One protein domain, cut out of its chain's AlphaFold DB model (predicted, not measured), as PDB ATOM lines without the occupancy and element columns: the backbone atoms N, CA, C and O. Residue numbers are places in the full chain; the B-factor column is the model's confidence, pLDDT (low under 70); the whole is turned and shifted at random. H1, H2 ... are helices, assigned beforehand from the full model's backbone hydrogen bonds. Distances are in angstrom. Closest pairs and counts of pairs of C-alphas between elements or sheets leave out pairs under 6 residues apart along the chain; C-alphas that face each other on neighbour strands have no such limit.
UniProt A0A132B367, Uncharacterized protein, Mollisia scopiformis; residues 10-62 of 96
ATOM      1  N   SER A  10     280.663 268.236 426.215       87.12
ATOM      2  CA  SER A  10     279.423 268.856 425.737       87.12
ATOM      3  C   SER A  10     278.478 267.840 425.111       87.12
ATOM      4  O   SER A  10     278.858 267.038 424.261       87.12
ATOM      5  N   MET A  11     277.193 267.943 425.463       89.56
ATOM      6  CA  MET A  11     276.136 267.131 424.852       89.56
ATOM      7  C   MET A  11     276.064 267.322 423.335       89.56
ATOM      8  O   MET A  11     275.809 266.359 422.617       89.56
ATOM      9  N   VAL A  12     276.290 268.543 422.838       91.88
ATOM     10  CA  VAL A  12     276.228 268.843 421.399       91.88
ATOM     11  C   VAL A  12     277.397 268.186 420.667       91.88
ATOM     12  O   VAL A  12     277.187 267.525 419.653       91.88
ATOM     13  N   THR A  13     278.611 268.305 421.212       90.38
ATOM     14  CA  THR A  13     279.809 267.668 420.646       90.38
ATOM     15  C   THR A  13     279.675 266.146 420.652       90.38
ATOM     16  O   THR A  13     279.958 265.502 419.645       90.38
ATOM     17  N   GLY A  14     279.162 265.570 421.743       92.44
ATOM     18  CA  GLY A  14     278.941 264.130 421.850       92.44
ATOM     19  C   GLY A  14     277.923 263.588 420.837       92.44
ATOM     20  O   GLY A  14     278.186 262.566 420.206       92.44
ATOM     21  N   HIS A  15     276.808 264.291 420.600       93.88
ATOM     22  CA  HIS A  15     275.847 263.908 419.553       93.88
ATOM     23  C   HIS A  15     276.438 264.029 418.147       93.88
ATOM     24  O   HIS A  15     276.212 263.148 417.318       93.88
ATOM     25  N   ALA A  16     277.192 265.097 417.872       95.50
ATOM     26  CA  ALA A  16     277.852 265.272 416.582       95.50
ATOM     27  C   ALA A  16     278.813 264.109 416.296       95.50
ATOM     28  O   ALA A  16     278.795 263.546 415.201       95.50
ATOM     29  N   GLN A  17     279.585 263.697 417.304       95.56
ATOM     30  CA  GLN A  17     280.543 262.609 417.152       95.56
ATOM     31  C   GLN A  17     279.888 261.230 417.077       95.56
ATOM     32  O   GLN A  17     280.286 260.407 416.255       95.56
ATOM     33  N   TYR A  18     278.811 261.009 417.831       95.44
ATOM     34  CA  TYR A  18     277.975 259.821 417.677       95.44
ATOM     35  C   TYR A  18     277.411 259.702 416.253       95.44
ATOM     36  O   TYR A  18     277.496 258.645 415.629       95.44
ATOM     37  N   ALA A  19     276.870 260.797 415.713       96.75
ATOM     38  CA  ALA A  19     276.323 260.819 414.361       96.75
ATOM     39  C   ALA A  19     277.401 260.545 413.303       96.75
ATOM     40  O   ALA A  19     277.156 259.773 412.377       96.75
ATOM     41  N   LYS A  20     278.602 261.121 413.458       96.75
ATOM     42  CA  LYS A  20     279.759 260.823 412.598       96.75
ATOM     43  C   LYS A  20     280.073 259.330 412.602       96.75
ATOM     44  O   LYS A  20     280.129 258.728 411.533       96.75
ATOM     45  N   GLY A  21     280.183 258.731 413.787       95.62
ATOM     46  CA  GLY A  21     280.471 257.308 413.918       95.62
ATOM     47  C   GLY A  21     279.417 256.417 413.256       95.62
ATOM     48  O   GLY A  21     279.751 255.485 412.526       95.62
ATOM     49  N   TYR A  22     278.136 256.752 413.420       95.25
ATOM     50  CA  TYR A  22     277.039 256.023 412.781       95.25
ATOM     51  C   TYR A  22     277.089 256.096 411.246       95.25
ATOM     52  O   TYR A  22     276.863 255.098 410.554       95.25
ATOM     53  N   VAL A  23     277.413 257.271 410.696       96.69
ATOM     54  CA  VAL A  23     277.578 257.460 409.246       96.69
ATOM     55  C   VAL A  23     278.771 256.658 408.724       96.69
ATOM     56  O   VAL A  23     278.645 255.983 407.703       96.69
ATOM     57  N   GLU A  24     279.906 256.682 409.423       97.06
ATOM     58  CA  GLU A  24     281.101 255.919 409.046       97.06
ATOM     59  C   GLU A  24     280.850 254.409 409.065       97.06
ATOM     60  O   GLU A  24     281.184 253.724 408.097       97.06
ATOM     61  N   GLU A  25     280.188 253.892 410.104       95.44
ATOM     62  CA  GLU A  25     279.826 252.476 410.185       95.44
ATOM     63  C   GLU A  25     278.860 252.086 409.058       95.44
ATOM     64  O   GLU A  25     279.039 251.048 408.419       95.44
ATOM     65  N   THR A  26     277.880 252.941 408.752       95.94
ATOM     66  CA  THR A  26     276.945 252.718 407.639       95.94
ATOM     67  C   THR A  26     277.689 252.631 406.309       95.94
ATOM     68  O   THR A  26     277.488 251.679 405.552       95.94
ATOM     69  N   ILE A  27     278.589 253.578 406.028       96.12
ATOM     70  CA  ILE A  27     279.406 253.563 404.808       96.12
ATOM     71  C   ILE A  27     280.301 252.322 404.787       96.12
ATOM     72  O   ILE A  27     280.386 251.648 403.760       96.12
ATOM     73  N   GLY A  28     280.920 251.963 405.910       96.38
ATOM     74  CA  GLY A  28     281.739 250.762 406.039       96.38
ATOM     75  C   GLY A  28     280.959 249.464 405.807       96.38
ATOM     76  O   GLY A  28     281.476 248.543 405.178       96.38
ATOM     77  N   ASN A  29     279.703 249.384 406.247       95.44
ATOM     78  CA  ASN A  29     278.830 248.231 406.007       95.44
ATOM     79  C   ASN A  29     278.396 248.137 404.540       95.44
ATOM     80  O   ASN A  29     278.392 247.048 403.970       95.44
ATOM     81  N   VAL A  30     278.068 249.271 403.915       97.25
ATOM     82  CA  VAL A  30     277.644 249.325 402.504       97.25
ATOM     83  C   VAL A  30     278.808 249.036 401.554       97.25
ATOM     84  O   VAL A  30     278.629 248.361 400.544       97.25
ATOM     85  N   THR A  31     280.005 249.531 401.868       96.81
ATOM     86  CA  THR A  31     281.202 249.376 401.020       96.81
ATOM     87  C   THR A  31     282.027 248.131 401.347       96.81
ATOM     88  O   THR A  31     282.918 247.770 400.581       96.81
ATOM     89  N   GLY A  32     281.768 247.479 402.485       96.44
ATOM     90  CA  GLY A  32     282.592 246.385 403.005       96.44
ATOM     91  C   GLY A  32     283.932 246.834 403.605       96.44
ATOM     92  O   GLY A  32     284.780 245.988 403.893       96.44
ATOM     93  N   SER A  33     284.152 248.138 403.796       97.75
ATOM     94  CA  SER A  33     285.388 248.659 404.386       97.75
ATOM     95  C   SER A  33     285.432 248.423 405.897       97.75
ATOM     96  O   SER A  33     284.623 248.969 406.650       97.75
ATOM     97  N   LYS A  34     286.417 247.639 406.353       96.88
ATOM     98  CA  LYS A  34     286.645 247.386 407.784       96.88
ATOM     99  C   LYS A  34     287.150 248.622 408.518       96.88
ATOM    100  O   LYS A  34     286.668 248.890 409.610       96.88
ATOM    101  N   GLU A  35     288.041 249.398 407.904       97.00
ATOM    102  CA  GLU A  35     288.566 250.628 408.509       97.00
ATOM    103  C   GLU A  35     287.447 251.621 408.841       97.00
ATOM    104  O   GLU A  35     287.440 252.204 409.921       97.00
ATOM    105  N   TRP A  36     286.456 251.767 407.955       96.12
ATOM    106  CA  TRP A  36     285.309 252.649 408.193       96.12
ATOM    107  C   TRP A  36     284.361 252.106 409.267       96.12
ATOM    108  O   TRP A  36     283.832 252.878 410.061       96.12
ATOM    109  N   GLN A  37     284.187 250.784 409.356       96.75
ATOM    110  CA  GLN A  37     283.430 250.167 410.451       96.75
ATOM    111  C   GLN A  37     284.130 250.359 411.803       96.75
ATOM    112  O   GLN A  37     283.479 250.651 412.802       96.75
ATOM    113  N   GLU A  38     285.453 250.190 411.854       97.31
ATOM    114  CA  GLU A  38     286.238 250.382 413.077       97.31
ATOM    115  C   GLU A  38     286.272 251.852 413.501       97.31
ATOM    116  O   GLU A  38     286.057 252.145 414.680       97.31
ATOM    117  N   SER A  39     286.455 252.769 412.546       95.94
ATOM    118  CA  SER A  39     286.344 254.214 412.778       95.94
ATOM    119  C   SER A  39     284.962 254.574 413.319       95.94
ATOM    120  O   SER A  39     284.857 255.192 414.378       95.94
ATOM    121  N   GLY A  40     283.903 254.068 412.682       96.69
ATOM    122  CA  GLY A  40     282.534 254.345 413.090       96.69
ATOM    123  C   GLY A  40     282.221 253.893 414.513       96.69
ATOM    124  O   GLY A  40     281.645 254.646 415.304       96.69
ATOM    125  N   LYS A  41     282.668 252.690 414.894       97.12
ATOM    126  CA  LYS A  41     282.530 252.174 416.267       97.12
ATOM    127  C   LYS A  41     283.285 253.022 417.279       97.12
ATOM    128  O   LYS A  41     282.761 253.286 418.363       97.12
ATOM    129  N   LYS A  42     284.503 253.442 416.933       97.44
ATOM    130  CA  LYS A  42     285.336 254.281 417.792       97.44
ATOM    131  C   LYS A  42     284.671 255.636 418.039       97.44
ATOM    132  O   LYS A  42     284.441 255.983 419.193       97.44
ATOM    133  N   ASP A  43     284.270 256.333 416.982       96.19
ATOM    134  CA  ASP A  43     283.648 257.657 417.077       96.19
ATOM    135  C   ASP A  43     282.293 257.616 417.794       96.19
ATOM    136  O   ASP A  43     281.977 258.495 418.599       96.19
ATOM    137  N   THR A  44     281.519 256.550 417.579       96.06
ATOM    138  CA  THR A  44     280.271 256.298 418.311       96.06
ATOM    139  C   THR A  44     280.533 256.149 419.811       96.06
ATOM    140  O   THR A  44     279.847 256.768 420.630       96.06
ATOM    141  N   ALA A  45     281.535 255.350 420.192       97.19
ATOM    142  CA  ALA A  45     281.903 255.140 421.590       97.19
ATOM    143  C   ALA A  45     282.446 256.421 422.245       97.19
ATOM    144  O   ALA A  45     282.081 256.726 423.384       97.19
ATOM    145  N   GLU A  46     283.263 257.196 421.525       94.94
ATOM    146  CA  GLU A  46     283.755 258.499 421.983       94.94
ATOM    147  C   GLU A  46     282.601 259.487 422.189       94.94
ATOM    148  O   GLU A  46     282.518 260.104 423.251       94.94
ATOM    149  N   GLY A  47     281.647 259.564 421.255       93.50
ATOM    150  CA  GLY A  47     280.449 260.396 421.392       93.50
ATOM    151  C   GLY A  47     279.593 260.027 422.609       93.50
ATOM    152  O   GLY A  47     279.156 260.905 423.354       93.50
ATOM    153  N   ILE A  48     279.397 258.729 422.874       94.75
ATOM    154  CA  ILE A  48     278.681 258.254 424.073       94.75
ATOM    155  C   ILE A  48     279.437 258.629 425.349       94.75
ATOM    156  O   ILE A  48     278.823 259.092 426.315       94.75
ATOM    157  N   SER A  49     280.757 258.439 425.365       94.88
ATOM    158  CA  SER A  49     281.605 258.795 426.505       94.88
ATOM    159  C   SER A  49     281.532 260.292 426.809       94.88
ATOM    160  O   SER A  49     281.310 260.679 427.957       94.88
ATOM    161  N   GLU A  50     281.616 261.125 425.774       92.44
ATOM    162  CA  GLU A  50     281.498 262.582 425.845       92.44
ATOM    163  C   GLU A  50     280.137 263.014 426.411       92.44
ATOM    164  O   GLU A  50     280.072 263.782 427.370       92.44
ATOM    165  N   MET A  51     279.032 262.461 425.895       92.38
ATOM    166  CA  MET A  51     277.690 262.736 426.427       92.38
ATOM    167  C   MET A  51     277.554 262.306 427.891       92.38
ATOM    168  O   MET A  51     276.914 262.993 428.694       92.38
ATOM    169  N   LYS A  52     278.156 261.174 428.269       92.31
ATOM    170  CA  LYS A  52     278.144 260.688 429.652       92.31
ATOM    171  C   LYS A  52     278.959 261.598 430.571       92.31
ATOM    172  O   LYS A  52     278.539 261.837 431.704       92.31
ATOM    173  N   ALA A  53     280.099 262.101 430.107       89.44
ATOM    174  CA  ALA A  53     280.920 263.066 430.830       89.44
ATOM    175  C   ALA A  53     280.195 264.413 430.980       89.44
ATOM    176  O   ALA A  53     280.151 264.958 432.080       89.44
ATOM    177  N   ALA A  54     279.534 264.894 429.925       86.69
ATOM    178  CA  ALA A  54     278.746 266.127 429.949       86.69
ATOM    179  C   ALA A  54     277.567 266.043 430.937       86.69
ATOM    180  O   ALA A  54     277.306 266.985 431.685       86.69
ATOM    181  N   ASN A  55     276.874 264.899 430.994       84.00
ATOM    182  CA  ASN A  55     275.809 264.664 431.978       84.00
ATOM    183  C   ASN A  55     276.334 264.649 433.420       84.00
ATOM    184  O   ASN A  55     275.705 265.220 434.312       84.00
ATOM    185  N   GLN A  56     277.483 264.013 433.657       85.12
ATOM    186  CA  GLN A  56     278.116 263.994 434.978       85.12
ATOM    187  C   GLN A  56     278.570 265.390 435.407       85.12
ATOM    188  O   GLN A  56     278.333 265.765 436.551       85.12
ATOM    189  N   ALA A  57     279.146 266.174 434.492       77.62
ATOM    190  CA  ALA A  57     279.520 267.562 434.749       77.62
ATOM    191  C   ALA A  57     278.297 268.401 435.156       77.62
ATOM    192  O   ALA A  57     278.334 269.071 436.181       77.62
ATOM    193  N   ARG A  58     277.166 268.268 434.445       67.50
ATOM    194  CA  ARG A  58     275.889 268.907 434.825       67.50
ATOM    195  C   ARG A  58     275.358 268.482 436.193       67.50
ATOM    196  O   ARG A  58     274.721 269.282 436.862       67.50
ATOM    197  N   SER A  59     275.555 267.221 436.570       60.16
ATOM    198  CA  SER A  59     275.013 266.658 437.814       60.16
ATOM    199  C   SER A  59     275.897 266.949 439.032       60.16
ATOM    200  O   SER A  59     275.414 266.925 440.159       60.16
ATOM    201  N   GLY A  60     277.196 267.178 438.812       52.06
ATOM    202  CA  GLY A  60     278.171 267.534 439.845       52.06
ATOM    203  C   GLY A  60     278.294 269.038 440.094       52.06
ATOM    204  O   GLY A  60     278.849 269.442 441.113       52.06
ATOM    205  N   GLU A  61     277.769 269.864 439.190       50.09
ATOM    206  CA  GLU A  61     277.698 271.311 439.355       50.09
ATOM    207  C   GLU A  61     276.403 271.652 440.120       50.09
ATOM    208  O   GLU A  61     275.311 271.382 439.610       50.09
ATOM    209  N   PRO A  62     276.457 272.199 441.354       48.97
ATOM    210  CA  PRO A  62     275.255 272.738 441.984       48.97
ATOM    211  C   PRO A  62     274.712 273.806 441.039       48.97
ATOM    212  O   PRO A  62     275.459 274.729 440.723       48.97
TER     213      PRO A  62
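This is residues 10 to 62 of the 96 residues of an uncharacterized protein of Mollisia scopiformis (UniProt A0A132B367). Two long helices lie side by side as a helical hairpin, H2 folding back along H1 after a tight turn at residues 32 and 33. H2 is the longer, and its last residues reach past the beginning of H1. The printed part has 53 residues with two named helices, H1 then H2, and no named strand; the class is all helix. The whole is loose, with a radius of gyration of the C-alphas of 13.1 A, and a rod spanning 48 by 14 by 9 A.

Find C-alpha 34 at (286.645, 247.386, 407.784); from there H2, residues 34 to 60, runs 38.8 A to C-alpha 60 at (278.171, 267.534, 439.845). H1, residues 11 to 31, begins at C-alpha 11 at (276.136, 267.131, 424.852) and is 30.1 A long.

H2 and H1 touch, and their closest C-alphas are those of Gly 40 and Gly 21, 3.7 A apart. They run opposite ways at a shallow tilt of 16 degrees. In both helices, every O i to N i+4 pair is within hydrogen-bond range.

Look to Gly 32 and Pro 62 for the two C-alphas farthest apart, 47.6 A. The printed part has no cut, and the link from H1 to H2 is tight. Confidence is low at residues 58 to 62, with pLDDT under 70.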